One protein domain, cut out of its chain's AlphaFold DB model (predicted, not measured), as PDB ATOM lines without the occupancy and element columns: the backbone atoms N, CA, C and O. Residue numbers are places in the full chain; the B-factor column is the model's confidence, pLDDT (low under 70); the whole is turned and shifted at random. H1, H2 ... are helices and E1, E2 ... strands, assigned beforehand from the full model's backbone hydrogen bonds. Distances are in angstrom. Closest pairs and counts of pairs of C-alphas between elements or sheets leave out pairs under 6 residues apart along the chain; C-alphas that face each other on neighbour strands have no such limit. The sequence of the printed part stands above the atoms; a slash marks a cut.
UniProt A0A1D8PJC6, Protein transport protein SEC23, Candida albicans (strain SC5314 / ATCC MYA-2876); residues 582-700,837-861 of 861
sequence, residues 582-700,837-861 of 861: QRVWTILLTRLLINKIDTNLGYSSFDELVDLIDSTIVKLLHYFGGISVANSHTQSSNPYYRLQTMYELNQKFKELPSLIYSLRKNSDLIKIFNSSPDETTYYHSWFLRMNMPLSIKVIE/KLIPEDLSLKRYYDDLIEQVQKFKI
ATOM      1  N   GLN A 582     188.930 172.540 225.781       94.80
ATOM      2  CA  GLN A 582     187.642 172.724 225.110       94.80
ATOM      3  C   GLN A 582     187.375 171.700 223.997       94.80
ATOM      4  O   GLN A 582     186.233 171.301 223.801       94.80
ATOM      5  N   ARG A 583     188.404 171.229 223.279       96.46
ATOM      6  CA  ARG A 583     188.232 170.294 222.154       96.46
ATOM      7  C   ARG A 583     187.950 168.889 222.660       96.46
ATOM      8  O   ARG A 583     187.032 168.229 222.172       96.46
ATOM      9  N   VAL A 584     188.712 168.441 223.659       97.09
ATOM     10  CA  VAL A 584     188.469 167.144 224.310       97.09
ATOM     11  C   VAL A 584     187.123 167.163 225.022       97.09
ATOM     12  O   VAL A 584     186.372 166.196 224.915       97.09
ATOM     13  N   TRP A 585     186.783 168.263 225.699       97.68
ATOM     14  CA  TRP A 585     185.490 168.415 226.359       97.68
ATOM     15  C   TRP A 585     184.323 168.292 225.376       97.68
ATOM     16  O   TRP A 585     183.422 167.494 225.631       97.68
ATOM     17  N   THR A 586     184.368 168.985 224.232       97.67
ATOM     18  CA  THR A 586     183.309 168.892 223.213       97.67
ATOM     19  C   THR A 586     183.184 167.472 222.673       97.67
ATOM     20  O   THR A 586     182.079 166.948 222.616       97.67
ATOM     21  N   ILE A 587     184.294 166.799 222.352       98.05
ATOM     22  CA  ILE A 587     184.250 165.416 221.846       98.05
ATOM     23  C   ILE A 587     183.651 164.461 222.879       98.05
ATOM     24  O   ILE A 587     182.806 163.634 222.535       98.05
ATOM     25  N   LEU A 588     184.062 164.561 224.145       98.27
ATOM     26  CA  LEU A 588     183.512 163.721 225.208       98.27
ATOM     27  C   LEU A 588     182.025 164.006 225.444       98.27
ATOM     28  O   LEU A 588     181.267 163.052 225.610       98.27
ATOM     29  N   LEU A 589     181.598 165.272 225.399       97.47
ATOM     30  CA  LEU A 589     180.185 165.649 225.453       97.47
ATOM     31  C   LEU A 589     179.406 165.030 224.287       97.47
ATOM     32  O   LEU A 589     178.397 164.371 224.513       97.47
ATOM     33  N   THR A 590     179.889 165.164 223.051       96.93
ATOM     34  CA  THR A 590     179.230 164.573 221.877       96.93
ATOM     35  C   THR A 590     179.096 163.057 222.013       96.93
ATOM     36  O   THR A 590     178.038 162.504 221.729       96.93
ATOM     37  N   ARG A 591     180.123 162.364 222.518       96.83
ATOM     38  CA  ARG A 591     180.065 160.908 222.747       96.83
ATOM     39  C   ARG A 591     179.105 160.518 223.869       96.83
ATOM     40  O   ARG A 591     178.432 159.499 223.748       96.83
ATOM     41  N   LEU A 592     179.019 161.316 224.936       95.12
ATOM     42  CA  LEU A 592     178.017 161.147 225.995       95.12
ATOM     43  C   LEU A 592     176.595 161.261 225.432       95.12
ATOM     44  O   LEU A 592     175.757 160.413 225.730       95.12
ATOM     45  N   LEU A 593     176.349 162.261 224.582       93.06
ATOM     46  CA  LEU A 593     175.054 162.486 223.937       93.06
ATOM     47  C   LEU A 593     174.695 161.349 222.977       93.06
ATOM     48  O   LEU A 593     173.620 160.775 223.109       93.06
ATOM     49  N   ILE A 594     175.609 160.953 222.088       92.71
ATOM     50  CA  ILE A 594     175.400 159.825 221.164       92.71
ATOM     51  C   ILE A 594     175.092 158.539 221.935       92.71
ATOM     52  O   ILE A 594     174.136 157.841 221.611       92.71
ATOM     53  N   ASN A 595     175.843 158.243 223.000       91.16
ATOM     54  CA  ASN A 595     175.581 157.073 223.836       91.16
ATOM     55  C   ASN A 595     174.188 157.124 224.488       91.16
ATOM     56  O   ASN A 595     173.527 156.092 224.596       91.16
ATOM     57  N   LYS A 596     173.721 158.307 224.906       89.04
ATOM     58  CA  LYS A 596     172.364 158.499 225.440       89.04
ATOM     59  C   LYS A 596     171.293 158.251 224.374       89.04
ATOM     60  O   LYS A 596     170.342 157.524 224.642       89.04
ATOM     61  N   ILE A 597     171.478 158.805 223.174       86.76
ATOM     62  CA  ILE A 597     170.571 158.631 222.028       86.76
ATOM     63  C   ILE A 597     170.473 157.152 221.652       86.76
ATOM     64  O   ILE A 597     169.384 156.607 221.544       86.76
ATOM     65  N   ASP A 598     171.617 156.483 221.528       85.96
ATOM     66  CA  ASP A 598     171.707 155.093 221.084       85.96
ATOM     67  C   ASP A 598     171.169 154.068 222.097       85.96
ATOM     68  O   ASP A 598     170.925 152.918 221.731       85.96
ATOM     69  N   THR A 599     171.033 154.451 223.371       80.72
ATOM     70  CA  THR A 599     170.532 153.574 224.444       80.72
ATOM     71  C   THR A 599     169.054 153.777 224.760       80.72
ATOM     72  O   THR A 599     168.430 152.868 225.314       80.72
ATOM     73  N   ASN A 600     168.476 154.923 224.398       68.90
ATOM     74  CA  ASN A 600     167.032 155.108 224.427       68.90
ATOM     75  C   ASN A 600     166.409 154.322 223.262       68.90
ATOM     76  O   ASN A 600     166.801 154.473 222.108       68.90
ATOM     77  N   LEU A 601     165.464 153.431 223.580       61.02
ATOM     78  CA  LEU A 601     164.671 152.723 222.578       61.02
ATOM     79  C   LEU A 601     163.804 153.755 221.858       61.02
ATOM     80  O   LEU A 601     162.764 154.154 222.370       61.02
ATOM     81  N   GLY A 602     164.271 154.208 220.702       53.46
ATOM     82  CA  GLY A 602     163.643 155.307 220.001       53.46
ATOM     83  C   GLY A 602     164.066 156.676 220.539       53.46
ATOM     84  O   GLY A 602     164.439 156.875 221.694       53.46
ATOM     85  N   TYR A 603     164.042 157.615 219.613       58.12
ATOM     86  CA  TYR A 603     164.495 158.991 219.710       58.12
ATOM     87  C   TYR A 603     163.990 159.747 220.959       58.12
ATOM     88  O   TYR A 603     162.787 159.882 221.155       58.12
ATOM     89  N   SER A 604     164.890 160.317 221.777       60.66
ATOM     90  CA  SER A 604     164.513 161.440 222.657       60.66
ATOM     91  C   SER A 604     164.145 162.638 221.788       60.66
ATOM     92  O   SER A 604     164.785 162.831 220.754       60.66
ATOM     93  N   SER A 605     163.173 163.460 222.198       67.26
ATOM     94  CA  SER A 605     162.850 164.669 221.437       67.26
ATOM     95  C   SER A 605     164.127 165.494 221.200       67.26
ATOM     96  O   SER A 605     164.960 165.648 222.095       67.26
ATOM     97  N   PHE A 606     164.321 165.965 219.963       72.25
ATOM     98  CA  PHE A 606     165.469 166.798 219.578       72.25
ATOM     99  C   PHE A 606     165.682 167.942 220.573       72.25
ATOM    100  O   PHE A 606     166.800 168.217 221.004       72.25
ATOM    101  N   ASP A 607     164.563 168.555 220.954       77.69
ATOM    102  CA  ASP A 607     164.490 169.708 221.831       77.69
ATOM    103  C   ASP A 607     165.123 169.408 223.197       77.69
ATOM    104  O   ASP A 607     165.924 170.198 223.682       77.69
ATOM    105  N   GLU A 608     164.879 168.227 223.777       82.49
ATOM    106  CA  GLU A 608     165.506 167.818 225.043       82.49
ATOM    107  C   GLU A 608     167.028 167.664 224.937       82.49
ATOM    108  O   GLU A 608     167.755 167.945 225.894       82.49
ATOM    109  N   LEU A 609     167.536 167.205 223.789       83.98
ATOM    110  CA  LEU A 609     168.979 167.073 223.565       83.98
ATOM    111  C   LEU A 609     169.640 168.438 223.392       83.98
ATOM    112  O   LEU A 609     170.718 168.665 223.944       83.98
ATOM    113  N   VAL A 610     169.002 169.343 222.649       86.02
ATOM    114  CA  VAL A 610     169.479 170.719 222.473       86.02
ATOM    115  C   VAL A 610     169.451 171.465 223.805       86.02
ATOM    116  O   VAL A 610     170.459 172.065 224.173       86.02
ATOM    117  N   ASP A 611     168.379 171.333 224.586       88.65
ATOM    118  CA  ASP A 611     168.276 171.902 225.936       88.65
ATOM    119  C   ASP A 611     169.365 171.351 226.873       88.65
ATOM    120  O   ASP A 611     169.946 172.081 227.685       88.65
ATOM    121  N   LEU A 612     169.693 170.059 226.761       90.40
ATOM    122  CA  LEU A 612     170.785 169.451 227.520       90.40
ATOM    123  C   LEU A 612     172.148 170.029 227.109       90.40
ATOM    124  O   LEU A 612     172.961 170.343 227.980       90.40
ATOM    125  N   ILE A 613     172.404 170.209 225.811       92.37
ATOM    126  CA  ILE A 613     173.631 170.849 225.307       92.37
ATOM    127  C   ILE A 613     173.734 172.285 225.835       92.37
ATOM    128  O   ILE A 613     174.756 172.650 226.425       92.37
ATOM    129  N   ASP A 614     172.668 173.068 225.670       91.46
ATOM    130  CA  ASP A 614     172.622 174.492 226.002       91.46
ATOM    131  C   ASP A 614     172.763 174.710 227.512       91.46
ATOM    132  O   ASP A 614     173.599 175.494 227.969       91.46
ATOM    133  N   SER A 615     172.043 173.935 228.324       92.37
ATOM    134  CA  SER A 615     172.192 173.993 229.781       92.37
ATOM    135  C   SER A 615     173.594 173.584 230.245       92.37
ATOM    136  O   SER A 615     174.123 174.179 231.186       92.37
ATOM    137  N   THR A 616     174.234 172.619 229.576       94.34
ATOM    138  CA  THR A 616     175.590 172.157 229.906       94.34
ATOM    139  C   THR A 616     176.640 173.240 229.628       94.34
ATOM    140  O   THR A 616     177.478 173.510 230.497       94.34
ATOM    141  N   ILE A 617     176.594 173.894 228.457       94.10
ATOM    142  CA  ILE A 617     177.532 174.981 228.116       94.10
ATOM    143  C   ILE A 617     177.288 176.226 228.978       94.10
ATOM    144  O   ILE A 617     178.252 176.820 229.465       94.10
ATOM    145  N   VAL A 618     176.028 176.595 229.237       93.06
ATOM    146  CA  VAL A 618     175.688 177.756 230.074       93.06
ATOM    147  C   VAL A 618     176.209 177.568 231.497       93.06
ATOM    148  O   VAL A 618     176.899 178.453 232.007       93.06
ATOM    149  N   LYS A 619     175.958 176.402 232.113       92.79
ATOM    150  CA  LYS A 619     176.500 176.049 233.438       92.79
ATOM    151  C   LYS A 619     178.024 176.197 233.463       92.79
ATOM    152  O   LYS A 619     178.565 176.841 234.359       92.79
ATOM    153  N   LEU A 620     178.711 175.656 232.455       93.59
ATOM    154  CA  LEU A 620     180.174 175.668 232.385       93.59
ATOM    155  C   LEU A 620     180.734 177.097 232.297       93.59
ATOM    156  O   LEU A 620     181.613 177.475 233.072       93.59
ATOM    157  N   LEU A 621     180.220 177.898 231.358       92.17
ATOM    158  CA  LEU A 621     180.688 179.267 231.137       92.17
ATOM    159  C   LEU A 621     180.370 180.179 232.324       92.17
ATOM    160  O   LEU A 621     181.179 181.048 232.643       92.17
ATOM    161  N   HIS A 622     179.239 179.960 232.999       90.13
ATOM    162  CA  HIS A 622     178.887 180.686 234.215       90.13
ATOM    163  C   HIS A 622     179.889 180.412 235.345       90.13
ATOM    164  O   HIS A 622     180.456 181.350 235.903       90.13
ATOM    165  N   TYR A 623     180.157 179.141 235.661       88.48
ATOM    166  CA  TYR A 623     180.991 178.791 236.814       88.48
ATOM    167  C   TYR A 623     182.469 179.153 236.660       88.48
ATOM    168  O   TYR A 623     183.111 179.496 237.651       88.48
ATOM    169  N   PHE A 624     183.010 179.108 235.443       88.20
ATOM    170  CA  PHE A 624     184.427 179.396 235.193       88.20
ATOM    171  C   PHE A 624     184.695 180.819 234.697       88.20
ATOM    172  O   PHE A 624     185.822 181.121 234.294       88.20
ATOM    173  N   GLY A 625     183.680 181.693 234.699       81.32
ATOM    174  CA  GLY A 625     183.803 183.037 234.132       81.32
ATOM    175  C   GLY A 625     184.252 182.985 232.671       81.32
ATOM    176  O   GLY A 625     185.102 183.764 232.246       81.32
ATOM    177  N   GLY A 626     183.732 182.014 231.914       76.83
ATOM    178  CA  GLY A 626     184.066 181.824 230.506       76.83
ATOM    179  C   GLY A 626     183.698 183.041 229.661       76.83
ATOM    180  O   GLY A 626     184.360 183.300 228.661       76.83
ATOM    181  N   ILE A 627     182.695 183.806 230.106       77.76
ATOM    182  CA  ILE A 627     182.285 185.103 229.568       77.76
ATOM    183  C   ILE A 627     182.353 186.130 230.703       77.76
ATOM    184  O   ILE A 627     181.684 185.974 231.726       77.76
ATOM    185  N   SER A 628     183.111 187.205 230.507       70.39
ATOM    186  CA  SER A 628     183.137 188.372 231.390       70.39
ATOM    187  C   SER A 628     182.683 189.630 230.658       70.39
ATOM    188  O   SER A 628     182.881 189.770 229.453       70.39
ATOM    189  N   VAL A 629     182.084 190.573 231.389       66.82
ATOM    190  CA  VAL A 629     181.778 191.909 230.863       66.82
ATOM    191  C   VAL A 629     182.955 192.823 231.168       66.82
ATOM    192  O   VAL A 629     183.320 192.971 232.337       66.82
ATOM    193  N   ALA A 630     183.532 193.461 230.149       60.88
ATOM    194  CA  ALA A 630     184.485 194.536 230.377       60.88
ATOM    195  C   ALA A 630     183.758 195.668 231.126       60.88
ATOM    196  O   ALA A 630     182.906 196.371 230.579       60.88
ATOM    197  N   ASN A 631     184.062 195.827 232.415       53.63
ATOM    198  CA  ASN A 631     183.387 196.760 233.324       53.63
ATOM    199  C   ASN A 631     183.665 198.246 233.031       53.63
ATOM    200  O   ASN A 631     183.341 199.095 233.859       53.63
ATOM    201  N   SER A 632     184.234 198.606 231.877       51.85
ATOM    202  CA  SER A 632     184.537 200.007 231.574       51.85
ATOM    203  C   SER A 632     183.278 200.882 231.526       51.85
ATOM    204  O   SER A 632     183.369 202.072 231.828       51.85
ATOM    205  N   HIS A 633     182.095 200.330 231.212       50.53
ATOM    206  CA  HIS A 633     180.924 201.156 230.886       50.53
ATOM    207  C   HIS A 633     179.558 200.739 231.468       50.53
ATOM    208  O   HIS A 633     178.593 201.499 231.333       50.53
ATOM    209  N   THR A 634     179.449 199.607 232.172       50.47
ATOM    210  CA  THR A 634     178.164 199.103 232.715       50.47
ATOM    211  C   THR A 634     177.531 200.037 233.755       50.47
ATOM    212  O   THR A 634     176.307 200.153 233.819       50.47
ATOM    213  N   GLN A 635     178.347 200.768 234.521       52.83
ATOM    214  CA  GLN A 635     177.895 201.724 235.542       52.83
ATOM    215  C   GLN A 635     177.699 203.156 235.023       52.83
ATOM    216  O   GLN A 635     177.283 204.034 235.780       52.83
ATOM    217  N   SER A 636     177.976 203.424 233.746       55.24
ATOM    218  CA  SER A 636     177.778 204.765 233.200       55.24
ATOM    219  C   SER A 636     176.280 205.103 233.103       55.24
ATOM    220  O   SER A 636     175.443 204.265 232.749       55.24
ATOM    221  N   SER A 637     175.925 206.349 233.426       63.83
ATOM    222  CA  SER A 637     174.584 206.907 233.196       63.83
ATOM    223  C   SER A 637     174.307 207.173 231.712       63.83
ATOM    224  O   SER A 637     173.160 207.389 231.325       63.83
ATOM    225  N   ASN A 638     175.349 207.149 230.876       67.79
ATOM    226  CA  ASN A 638     175.265 207.450 229.458       67.79
ATOM    227  C   ASN A 638     174.883 206.185 228.657       67.79
ATOM    228  O   ASN A 638     175.646 205.213 228.646       67.79
ATOM    229  N   PRO A 639     173.743 206.182 227.942       65.45
ATOM    230  CA  PRO A 639     173.306 205.035 227.146       65.45
ATOM    231  C   PRO A 639     174.302 204.639 226.045       65.45
ATOM    232  O   PRO A 639     174.378 203.462 225.710       65.45
ATOM    233  N   TYR A 640     175.113 205.570 225.529       63.97
ATOM    234  CA  TYR A 640     176.138 205.274 224.521       63.97
ATOM    235  C   TYR A 640     177.233 204.343 225.058       63.97
ATOM    236  O   TYR A 640     177.624 203.388 224.396       63.97
ATOM    237  N   TYR A 641     177.681 204.570 226.293       58.21
ATOM    238  CA  TYR A 641     178.687 203.732 226.940       58.21
ATOM    239  C   TYR A 641     178.117 202.346 227.284       58.21
ATOM    240  O   TYR A 641     178.793 201.339 227.085       58.21
ATOM    241  N   ARG A 642     176.841 202.246 227.685       53.45
ATOM    242  CA  ARG A 642     176.170 200.939 227.835       53.45
ATOM    243  C   ARG A 642     176.058 200.158 226.521       53.45
ATOM    244  O   ARG A 642     176.105 198.939 226.561       53.45
ATOM    245  N   LEU A 643     175.949 200.830 225.373       56.23
ATOM    246  CA  LEU A 643     175.988 200.179 224.054       56.23
ATOM    247  C   LEU A 643     177.394 199.680 223.674       56.23
ATOM    248  O   LEU A 643     177.522 198.841 222.788       56.23
ATOM    249  N   GLN A 644     178.443 200.172 224.340       54.14
ATOM    250  CA  GLN A 644     179.834 199.762 224.138       54.14
ATOM    251  C   GLN A 644     180.285 198.634 225.079       54.14
ATOM    252  O   GLN A 644     181.479 198.344 225.142       54.14
ATOM    253  N   THR A 645     179.381 197.995 225.832       57.96
ATOM    254  CA  THR A 645     179.742 196.835 226.660       57.96
ATOM    255  C   THR A 645     180.325 195.733 225.780       57.96
ATOM    256  O   THR A 645     179.603 195.092 225.018       57.96
ATOM    257  N   MET A 646     181.638 195.523 225.882       63.56
ATOM    258  CA  MET A 646     182.332 194.437 225.203       63.56
ATOM    259  C   MET A 646     182.387 193.217 226.117       63.56
ATOM    260  O   MET A 646     182.720 193.315 227.301       63.56
ATOM    261  N   TYR A 647     182.042 192.066 225.553       68.25
ATOM    262  CA  TYR A 647     182.179 190.780 226.217       68.25
ATOM    263  C   TYR A 647     183.554 190.199 225.911       68.25
ATOM    264  O   TYR A 647     183.969 190.138 224.754       68.25
ATOM    265  N   GLU A 648     184.246 189.752 226.949       74.66
ATOM    266  CA  GLU A 648     185.515 189.049 226.829       74.66
ATOM    267  C   GLU A 648     185.290 187.566 227.117       74.66
ATOM    268  O   GLU A 648     184.805 187.188 228.185       74.66
ATOM    269  N   LEU A 649     185.628 186.723 226.141       78.37
ATOM    270  CA  LEU A 649     185.674 185.276 226.313       78.37
ATOM    271  C   LEU A 649     187.048 184.888 226.854       78.37
ATOM    272  O   LEU A 649     188.077 185.232 226.265       78.37
ATOM    273  N   ASN A 650     187.071 184.116 227.935       83.83
ATOM    274  CA  ASN A 650     188.306 183.532 228.437       83.83
ATOM    275  C   ASN A 650     188.937 182.651 227.344       83.83
ATOM    276  O   ASN A 650     188.269 181.823 226.723       83.83
ATOM    277  N   GLN A 651     190.244 182.807 227.119       84.63
ATOM    278  CA  GLN A 651     190.968 182.140 226.038       84.63
ATOM    279  C   GLN A 651     190.830 180.607 226.055       84.63
ATOM    280  O   GLN A 651     190.823 179.996 224.987       84.63
ATOM    281  N   LYS A 652     190.665 179.988 227.233       88.64
ATOM    282  CA  LYS A 652     190.448 178.535 227.373       88.64
ATOM    283  C   LYS A 652     189.073 178.054 226.898       88.64
ATOM    284  O   LYS A 652     188.917 176.862 226.662       88.64
ATOM    285  N   PHE A 653     188.117 178.965 226.727       90.77
ATOM    286  CA  PHE A 653     186.746 178.687 226.288       90.77
ATOM    287  C   PHE A 653     186.414 179.349 224.943       90.77
ATOM    288  O   PHE A 653     185.268 179.320 224.510       90.77
ATOM    289  N   LYS A 654     187.392 179.973 224.275       89.20
ATOM    290  CA  LYS A 654     187.159 180.829 223.104       89.20
ATOM    291  C   LYS A 654     186.571 180.089 221.895       89.20
ATOM    292  O   LYS A 654     185.786 180.686 221.165       89.20
ATOM    293  N   GLU A 655     186.946 178.828 221.669       89.98
ATOM    294  CA  GLU A 655     186.406 178.009 220.563       89.98
ATOM    295  C   GLU A 655     185.101 177.310 220.966       89.98
ATOM    296  O   GLU A 655     184.375 176.802 220.119       89.98
ATOM    297  N   LEU A 656     184.781 177.259 222.262       92.73
ATOM    298  CA  LEU A 656     183.671 176.454 222.749       92.73
ATOM    299  C   LEU A 656     182.305 176.891 222.181       92.73
ATOM    300  O   LEU A 656     181.566 176.012 221.735       92.73
ATOM    301  N   PRO A 657     181.953 178.194 222.122       91.55
ATOM    302  CA  PRO A 657     180.691 178.610 221.522       91.55
ATOM    303  C   PRO A 657     180.557 178.207 220.047       91.55
ATOM    304  O   PRO A 657     179.487 177.742 219.662       91.55
ATOM    305  N   SER A 658     181.619 178.319 219.233       90.64
ATOM    306  CA  SER A 658     181.560 177.931 217.815       90.64
ATOM    307  C   SER A 658     181.440 176.418 217.644       90.64
ATOM    308  O   SER A 658     180.616 175.955 216.858       90.64
ATOM    309  N   LEU A 659     182.192 175.641 218.430       93.73
ATOM    310  CA  LEU A 659     182.116 174.180 218.428       93.73
ATOM    311  C   LEU A 659     180.720 173.683 218.812       93.73
ATOM    312  O   LEU A 659     180.184 172.789 218.162       93.73
ATOM    313  N   ILE A 660     180.118 174.262 219.852       94.07
ATOM    314  CA  ILE A 660     178.791 173.850 220.324       94.07
ATOM    315  C   ILE A 660     177.692 174.308 219.374       94.07
ATOM    316  O   ILE A 660     176.779 173.537 219.092       94.07
ATOM    317  N   TYR A 661     177.804 175.505 218.805       91.95
ATOM    318  CA  TYR A 661     176.903 175.944 217.746       91.95
ATOM    319  C   TYR A 661     176.934 174.990 216.538       91.95
ATOM    320  O   TYR A 661     175.880 174.555 216.072       91.95
ATOM    321  N   SER A 662     178.127 174.602 216.079       91.41
ATOM    322  CA  SER A 662     178.285 173.647 214.974       91.41
ATOM    323  C   SER A 662     177.760 172.256 215.340       91.41
ATOM    324  O   SER A 662     177.067 171.633 214.538       91.41
ATOM    325  N   LEU A 663     177.991 171.797 216.578       92.69
ATOM    326  CA  LEU A 663     177.448 170.537 217.092       92.69
ATOM    327  C   LEU A 663     175.911 170.524 217.097       92.69
ATOM    328  O   LEU A 663     175.321 169.543 216.649       92.69
ATOM    329  N   ARG A 664     175.259 171.604 217.552       88.92
ATOM    330  CA  ARG A 664     173.785 171.742 217.556       88.92
ATOM    331  C   ARG A 664     173.199 171.610 216.147       88.92
ATOM    332  O   ARG A 664     172.137 171.022 215.974       88.92
ATOM    333  N   LYS A 665     173.903 172.132 215.137       85.87
ATOM    334  CA  LYS A 665     173.495 172.085 213.721       85.87
ATOM    335  C   LYS A 665     173.935 170.816 212.987       85.87
ATOM    336  O   LYS A 665     173.614 170.652 211.812       85.87
ATOM    337  N   ASN A 666     174.666 169.920 213.644       89.89
ATOM    338  CA  ASN A 666     175.244 168.757 212.994       89.89
ATOM    339  C   ASN A 666     174.164 167.718 212.645       89.89
ATOM    340  O   ASN A 666     173.658 167.013 213.524       89.89
ATOM    341  N   SER A 667     173.837 167.612 211.353       85.67
ATOM    342  CA  SER A 667     172.843 166.667 210.826       85.67
ATOM    343  C   SER A 667     173.256 165.202 210.932       85.67
ATOM    344  O   SER A 667     172.401 164.332 210.852       85.67
ATOM    345  N   ASP A 668     174.549 164.929 211.096       89.39
ATOM    346  CA  ASP A 668     175.085 163.567 211.089       89.39
ATOM    347  C   ASP A 668     175.084 162.956 212.501       89.39
ATOM    348  O   ASP A 668     175.092 161.737 212.644       89.39
ATOM    349  N   LEU A 669     175.086 163.792 213.552       91.18
ATOM    350  CA  LEU A 669     175.250 163.352 214.946       91.18
ATOM    351  C   LEU A 669     174.096 163.725 215.885       91.18
ATOM    352  O   LEU A 669     173.821 162.980 216.819       91.18
ATOM    353  N   ILE A 670     173.475 164.897 215.710       87.63
ATOM    354  CA  ILE A 670     172.472 165.415 216.659       87.63
ATOM    355  C   ILE A 670     171.135 165.659 215.953       87.63
ATOM    356  O   ILE A 670     170.106 165.152 216.396       87.63
ATOM    357  N   LYS A 671     171.127 166.376 214.821       80.77
ATOM    358  CA  LYS A 671     169.903 166.723 214.074       80.77
ATOM    359  C   LYS A 671     169.527 165.647 213.049       80.77
ATOM    360  O   LYS A 671     169.437 165.912 211.851       80.77
ATOM    361  N   ILE A 672     169.269 164.434 213.531       75.56
ATOM    362  CA  ILE A 672     169.017 163.238 212.706       75.56
ATOM    363  C   ILE A 672     167.599 163.157 212.098       75.56
ATOM    364  O   ILE A 672     167.199 162.097 211.633       75.56
ATOM    365  N   PHE A 673     166.819 164.249 212.067       72.12
ATOM    366  CA  PHE A 673     165.431 164.248 211.560       72.12
ATOM    367  C   PHE A 673     165.306 163.725 210.115       72.12
ATOM    368  O   PHE A 673     164.348 163.032 209.788       72.12
ATOM    369  N   ASN A 674     166.296 164.023 209.270       77.68
ATOM    370  CA  ASN A 674     166.362 163.555 207.881       77.68
ATOM    371  C   ASN A 674     167.266 162.325 207.698       77.68
ATOM    372  O   ASN A 674     167.572 161.971 206.562       77.68
ATOM    373  N   SER A 675     167.725 161.702 208.783       88.23
ATOM    374  CA  SER A 675     168.569 160.511 208.730       88.23
ATOM    375  C   SER A 675     167.753 159.282 209.089       88.23
ATOM    376  O   SER A 675     167.047 159.237 210.097       88.23
ATOM    377  N   SER A 676     167.884 158.244 208.279       92.30
ATOM    378  CA  SER A 676     167.334 156.934 208.599       92.30
ATOM    379  C   SER A 676     168.007 156.318 209.842       92.30
ATOM    380  O   SER A 676     169.137 156.685 210.198       92.30
ATOM    381  N   PRO A 677     167.356 155.345 210.509       93.36
ATOM    382  CA  PRO A 677     167.987 154.532 211.553       93.36
ATOM    383  C   PRO A 677     169.338 153.924 211.149       93.36
ATOM    384  O   PRO A 677     170.292 153.913 211.937       93.36
ATOM    385  N   ASP A 678     169.453 153.457 209.906       95.86
ATOM    386  CA  ASP A 678     170.677 152.845 209.390       95.86
ATOM    387  C   ASP A 678     171.794 153.888 209.169       95.86
ATOM    388  O   ASP A 678     172.931 153.663 209.592       95.86
ATOM    389  N   GLU A 679     171.486 155.066 208.615       94.42
ATOM    390  CA  GLU A 679     172.449 156.179 208.492       94.42
ATOM    391  C   GLU A 679     172.910 156.694 209.857       94.42
ATOM    392  O   GLU A 679     174.101 156.908 210.082       94.42
ATOM    393  N   THR A 680     171.979 156.824 210.803       93.48
ATOM    394  CA  THR A 680     172.292 157.212 212.186       93.48
ATOM    395  C   THR A 680     173.264 156.209 212.808       93.48
ATOM    396  O   THR A 680     174.265 156.591 213.416       93.48
ATOM    397  N   THR A 681     173.030 154.908 212.589       94.38
ATOM    398  CA  THR A 681     173.952 153.847 213.018       94.38
ATOM    399  C   THR A 681     175.334 154.037 212.427       94.38
ATOM    400  O   THR A 681     176.314 153.915 213.161       94.38
ATOM    401  N   TYR A 682     175.426 154.337 211.131       95.66
ATOM    402  CA  TYR A 682     176.693 154.567 210.446       95.66
ATOM    403  C   TYR A 682     177.474 155.734 211.067       95.66
ATOM    404  O   TYR A 682     178.613 155.533 211.504       95.66
ATOM    405  N   TYR A 683     176.869 156.918 211.184       95.62
ATOM    406  CA  TYR A 683     177.557 158.105 211.703       95.62
ATOM    407  C   TYR A 683     177.966 157.947 213.171       95.62
ATOM    408  O   TYR A 683     179.132 158.166 213.516       95.62
ATOM    409  N   HIS A 684     177.048 157.493 214.031       95.11
ATOM    410  CA  HIS A 684     177.317 157.301 215.460       95.11
ATOM    411  C   HIS A 684     178.411 156.254 215.692       95.11
ATOM    412  O   HIS A 684     179.352 156.485 216.456       95.11
ATOM    413  N   SER A 685     178.336 155.123 214.980       95.09
ATOM    414  CA  SER A 685     179.310 154.030 215.092       95.09
ATOM    415  C   SER A 685     180.732 154.476 214.771       95.09
ATOM    416  O   SER A 685     181.687 154.062 215.434       95.09
ATOM    417  N   TRP A 686     180.891 155.315 213.750       95.73
ATOM    418  CA  TRP A 686     182.194 155.850 213.388       95.73
ATOM    419  C   TRP A 686     182.664 156.917 214.374       95.73
ATOM    420  O   TRP A 686     183.784 156.811 214.875       95.73
ATOM    421  N   PHE A 687     181.825 157.900 214.710       97.36
ATOM    422  CA  PHE A 687     182.216 159.013 215.582       97.36
ATOM    423  C   PHE A 687     182.703 158.553 216.966       97.36
ATOM    424  O   PHE A 687     183.701 159.054 217.494       97.36
ATOM    425  N   LEU A 688     182.059 157.528 217.531       96.83
ATOM    426  CA  LEU A 688     182.449 156.911 218.803       96.83
ATOM    427  C   LEU A 688     183.839 156.236 218.773       96.83
ATOM    428  O   LEU A 688     184.364 155.904 219.836       96.83
ATOM    429  N   ARG A 689     184.448 156.041 217.591       94.89
ATOM    430  CA  ARG A 689     185.798 155.468 217.398       94.89
ATOM    431  C   ARG A 689     186.845 156.468 216.914       94.89
ATOM    432  O   ARG A 689     188.041 156.195 217.030       94.89
ATOM    433  N   MET A 690     186.410 157.592 216.343       95.44
ATOM    434  CA  MET A 690     187.279 158.542 215.647       95.44
ATOM    435  C   MET A 690     188.380 159.115 216.546       95.44
ATOM    436  O   MET A 690     188.182 159.371 217.731       95.44
ATOM    437  N   ASN A 691     189.544 159.375 215.969       94.06
ATOM    438  CA  ASN A 691     190.604 160.127 216.613       94.06
ATOM    439  C   ASN A 691     190.210 161.605 216.771       94.06
ATOM    440  O   ASN A 691     189.214 162.085 216.220       94.06
ATOM    441  N   MET A 692     190.996 162.337 217.559       93.03
ATOM    442  CA  MET A 692     190.719 163.741 217.870       93.03
ATOM    443  C   MET A 692     190.637 164.637 216.617       93.03
ATOM    444  O   MET A 692     189.637 165.347 216.490       93.03
ATOM    445  N   PRO A 693     191.612 164.619 215.677       92.36
ATOM    446  CA  PRO A 693     191.552 165.478 214.492       92.36
ATOM    447  C   PRO A 693     190.302 165.257 213.634       92.36
ATOM    448  O   PRO A 693     189.681 166.227 213.202       92.36
ATOM    449  N   LEU A 694     189.910 163.998 213.409       94.77
ATOM    450  CA  LEU A 694     188.729 163.682 212.609       94.77
ATOM    451  C   LEU A 694     187.431 164.011 213.360       94.77
ATOM    452  O   LEU A 694     186.519 164.564 212.757       94.77
ATOM    453  N   SER A 695     187.373 163.762 214.673       96.59
ATOM    454  CA  SER A 695     186.201 164.094 215.497       96.59
ATOM    455  C   SER A 695     185.904 165.598 215.498       96.59
ATOM    456  O   SER A 695     184.753 165.989 215.317       96.59
ATOM    457  N   ILE A 696     186.930 166.452 215.645       95.77
ATOM    458  CA  ILE A 696     186.752 167.913 215.553       95.77
ATOM    459  C   ILE A 696     186.265 168.315 214.167       95.77
ATOM    460  O   ILE A 696     185.350 169.120 214.070       95.77
ATOM    461  N   LYS A 697     186.816 167.721 213.105       93.53
ATOM    462  CA  LYS A 697     186.391 168.019 211.735       93.53
ATOM    463  C   LYS A 697     184.932 167.637 211.462       93.53
ATOM    464  O   LYS A 697     184.251 168.335 210.722       93.53
ATOM    465  N   VAL A 698     184.447 166.543 212.051       96.09
ATOM    466  CA  VAL A 698     183.026 166.175 211.956       96.09
ATOM    467  C   VAL A 698     182.154 167.183 212.702       96.09
ATOM    468  O   VAL A 698     181.109 167.564 212.183       96.09
ATOM    469  N   ILE A 699     182.566 167.630 213.895       95.78
ATOM    470  CA  ILE A 699     181.823 168.631 214.680       95.78
ATOM    471  C   ILE A 699     181.796 169.988 213.966       95.78
ATOM    472  O   ILE A 699     180.738 170.602 213.871       95.78
ATOM    473  N   GLU A 700     182.944 170.442 213.468       92.87
ATOM    474  CA  GLU A 700     183.150 171.726 212.801       92.87
ATOM    475  C   GLU A 700     183.784 171.481 211.417       92.87
ATOM    476  O   GLU A 700     185.012 171.390 211.294       92.87
ATOM    477  N   LYS A 837     162.120 179.087 225.990       40.43
ATOM    478  CA  LYS A 837     162.403 178.517 224.671       40.43
ATOM    479  C   LYS A 837     163.543 179.348 224.086       40.43
ATOM    480  O   LYS A 837     163.314 180.494 223.700       40.43
ATOM    481  N   LEU A 838     164.765 178.842 224.162       45.61
ATOM    482  CA  LEU A 838     165.977 179.621 223.954       45.61
ATOM    483  C   LEU A 838     166.624 179.182 222.641       45.61
ATOM    484  O   LEU A 838     167.029 178.040 222.497       45.61
ATOM    485  N   ILE A 839     166.744 180.134 221.715       49.33
ATOM    486  CA  ILE A 839     167.513 180.061 220.465       49.33
ATOM    487  C   ILE A 839     166.859 179.238 219.324       49.33
ATOM    488  O   ILE A 839     167.047 178.024 219.259       49.33
ATOM    489  N   PRO A 840     166.154 179.881 218.365       52.33
ATOM    490  CA  PRO A 840     165.654 179.213 217.152       52.33
ATOM    491  C   PRO A 840     166.776 178.666 216.244       52.33
ATOM    492  O   PRO A 840     167.911 179.123 216.304       52.33
ATOM    493  N   GLU A 841     166.459 177.689 215.387       53.10
ATOM    494  CA  GLU A 841     167.436 176.896 214.612       53.10
ATOM    495  C   GLU A 841     168.204 177.685 213.531       53.10
ATOM    496  O   GLU A 841     169.403 177.461 213.324       53.10
ATOM    497  N   ASP A 842     167.539 178.646 212.880       61.07
ATOM    498  CA  ASP A 842     168.076 179.444 211.759       61.07
ATOM    499  C   ASP A 842     168.923 180.637 212.212       61.07
ATOM    500  O   ASP A 842     169.231 181.564 211.467       61.07
ATOM    501  N   LEU A 843     169.345 180.616 213.471       70.60
ATOM    502  CA  LEU A 843     170.132 181.679 214.049       70.60
ATOM    503  C   LEU A 843     171.491 181.828 213.357       70.60
ATOM    504  O   LEU A 843     172.189 180.834 213.128       70.60
ATOM    505  N   SER A 844     171.907 183.072 213.125       80.46
ATOM    506  CA  SER A 844     173.296 183.374 212.792       80.46
ATOM    507  C   SER A 844     174.207 183.099 213.989       80.46
ATOM    508  O   SER A 844     173.800 183.237 215.147       80.46
ATOM    509  N   LEU A 845     175.473 182.771 213.721       80.99
ATOM    510  CA  LEU A 845     176.480 182.559 214.767       80.99
ATOM    511  C   LEU A 845     176.546 183.752 215.734       80.99
ATOM    512  O   LEU A 845     176.610 183.570 216.942       80.99
ATOM    513  N   LYS A 846     176.457 184.984 215.218       81.44
ATOM    514  CA  LYS A 846     176.486 186.201 216.040       81.44
ATOM    515  C   LYS A 846     175.341 186.246 217.051       81.44
ATOM    516  O   LYS A 846     175.579 186.452 218.234       81.44
ATOM    517  N   ARG A 847     174.110 186.008 216.598       83.43
ATOM    518  CA  ARG A 847     172.946 186.011 217.488       83.43
ATOM    519  C   ARG A 847     173.039 184.882 218.524       83.43
ATOM    520  O   ARG A 847     172.536 185.036 219.626       83.43
ATOM    521  N   TYR A 848     173.734 183.783 218.208       86.26
ATOM    522  CA  TYR A 848     173.891 182.648 219.129       86.26
ATOM    523  C   TYR A 848     174.803 183.048 220.273       86.26
ATOM    524  O   TYR A 848     174.533 182.727 221.425       86.26
ATOM    525  N   TYR A 849     175.857 183.796 219.952       86.07
ATOM    526  CA  TYR A 849     176.741 184.377 220.948       86.07
ATOM    527  C   TYR A 849     175.972 185.354 221.840       86.07
ATOM    528  O   TYR A 849     176.079 185.241 223.058       86.07
ATOM    529  N   ASP A 850     175.177 186.257 221.259       84.85
ATOM    530  CA  ASP A 850     174.384 187.232 222.021       84.85
ATOM    531  C   ASP A 850     173.411 186.535 222.997       84.85
ATOM    532  O   ASP A 850     173.390 186.853 224.190       84.85
ATOM    533  N   ASP A 851     172.676 185.522 222.524       86.18
ATOM    534  CA  ASP A 851     171.735 184.748 223.342       86.18
ATOM    535  C   ASP A 851     172.458 183.920 224.427       86.18
ATOM    536  O   ASP A 851     171.998 183.840 225.569       86.18
ATOM    537  N   LEU A 852     173.606 183.313 224.101       87.85
ATOM    538  CA  LEU A 852     174.424 182.550 225.051       87.85
ATOM    539  C   LEU A 852     174.945 183.446 226.181       87.85
ATOM    540  O   LEU A 852     174.899 183.063 227.351       87.85
ATOM    541  N   ILE A 853     175.413 184.647 225.844       86.22
ATOM    542  CA  ILE A 853     175.879 185.643 226.812       86.22
ATOM    543  C   ILE A 853     174.743 186.033 227.763       86.22
ATOM    544  O   ILE A 853     174.937 186.046 228.982       86.22
ATOM    545  N   GLU A 854     173.550 186.301 227.229       86.51
ATOM    546  CA  GLU A 854     172.380 186.641 228.040       86.51
ATOM    547  C   GLU A 854     171.996 185.497 228.994       86.51
ATOM    548  O   GLU A 854     171.717 185.733 230.175       86.51
ATOM    549  N   GLN A 855     172.024 184.247 228.523       87.26
ATOM    550  CA  GLN A 855     171.727 183.074 229.349       87.26
ATOM    551  C   GLN A 855     172.741 182.870 230.473       87.26
ATOM    552  O   GLN A 855     172.341 182.618 231.608       87.26
ATOM    553  N   VAL A 856     174.037 183.020 230.193       86.33
ATOM    554  CA  VAL A 856     175.104 182.878 231.198       86.33
ATOM    555  C   VAL A 856     174.976 183.925 232.307       86.33
ATOM    556  O   VAL A 856     175.202 183.610 233.478       86.33
ATOM    557  N   GLN A 857     174.548 185.146 231.974       82.26
ATOM    558  CA  GLN A 857     174.278 186.197 232.962       82.26
ATOM    559  C   GLN A 857     173.002 185.955 233.773       82.26
ATOM    560  O   GLN A 857     172.961 186.249 234.969       82.26
ATOM    561  N   LYS A 858     171.943 185.453 233.127       85.84
ATOM    562  CA  LYS A 858     170.665 185.144 233.786       85.84
ATOM    563  C   LYS A 858     170.699 183.845 234.579       85.84
ATOM    564  O   LYS A 858     169.778 183.619 235.366       85.84
ATOM    565  N   PHE A 859     171.704 182.999 234.365       82.78
ATOM    566  CA  PHE A 859     171.840 181.732 235.059       82.78
ATOM    567  C   PHE A 859     171.886 181.972 236.572       82.78
ATOM    568  O   PHE A 859     172.743 182.689 237.090       82.78
ATOM    569  N   LYS A 860     170.912 181.393 237.276       75.45
ATOM    570  CA  LYS A 860     170.823 181.387 238.735       75.45
ATOM    571  C   LYS A 860     170.912 179.940 239.197       75.45
ATOM    572  O   LYS A 860     170.249 179.086 238.610       75.45
ATOM    573  N   ILE A 861     171.736 179.718 240.218       60.57
ATOM    574  CA  ILE A 861     171.962 178.418 240.866       60.57
ATOM    575  C   ILE A 861     170.666 177.897 241.490       60.57
ATOM    576  O   ILE A 861     169.949 178.716 242.117       60.57
TER     577      ILE A 861
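This is residues 582 to 700 and 837 to 861 of the 861 residues of the protein "Protein transport protein SEC23" of Candida albicans (strain SC5314 / ATCC MYA-2876) (UniProt A0A1D8PJC6). Three helices, H1, H2 and H4, run side by side with their centres in a triangle, and H7 crosses H2 and H4; H6 crosses H1, and H5 lies beside H1 at the end away from the strands. At the other end the short strands E1 and E2 begin a narrow arm that leads to little H3, and residues 635 to 640 stick out. The printed part has 144 residues, with seven named helices and two named strands in the order H1 H2 E1 H3 E2 H4 H5 H6 H7; the sheet E1 - E2 is antiparallel and the class is mostly helix. It is only just compact, close to loose, with a radius of gyration of the C-alphas of 17.2 A, and elongated, spanning 59 by 30 by 28 A.

E1, residues 627 to 629, and E2, residues 647 to 649, are antiparallel at 150 degrees; N 628 and O 648 are 2.9 A apart, within hydrogen-bond range. Ile 627 of E1 and Ile 853 of H7, residues 845 to 858, have the closest C-alphas of those two elements, 7.0 A apart. H7 touches H2, residues 606 to 623, at a steep tilt of 63 degrees, with Val 856 and Val 618 closest at 5.3 A between C-alphas. The hub is H4, residues 656 to 664, touching four helices. H4 and H2 touch at a shallow tilt of 7 degrees, opposite ways, the C-alphas of Arg 664 and Val 610 closest at 6.6 A. H4 touches H1, residues 582 to 599, at a shallow tilt of 24 degrees, the same way; the closest C-alphas, of Leu 656 and Gln 582, are 5.9 A apart. H6, residues 692 to 699, touches H1 at a steep tilt of 65 degrees, with the C-alphas of Ser 695 and Ile 587 closest at 6.8 A. H5, residues 677 to 687, is close to H1 but not clearly touching, with Ile 594 and His 684 closest at 6.5 A between C-alphas. H3, residues 639 to 643, touches no helix. In all seven helices every O i to N i+4 pair is within hydrogen-bond range.

H1 starts with C-alpha 582 at (187.642, 172.724, 225.110) and is 25.7 A long; H2 is 26.1 A. H4 is 12.1 A, H5 15.5 A and H6 10.6 A. H7 is 20.1 A and ends with C-alpha 858 at (170.665, 185.144, 233.786).

The two C-alphas farthest apart, of Ser 637 and Asp 678, are 59.2 A apart. Residues 701 to 836 are not printed, and C-alphas 700 and 837 are 24.8 A apart across this cut. Of the links printed whole, H4 to H5 is long. Mean pLDDT of the printed part is 82.1; residues 600 to 605, 629 to 647, 837 to 842 and 861 are under 70.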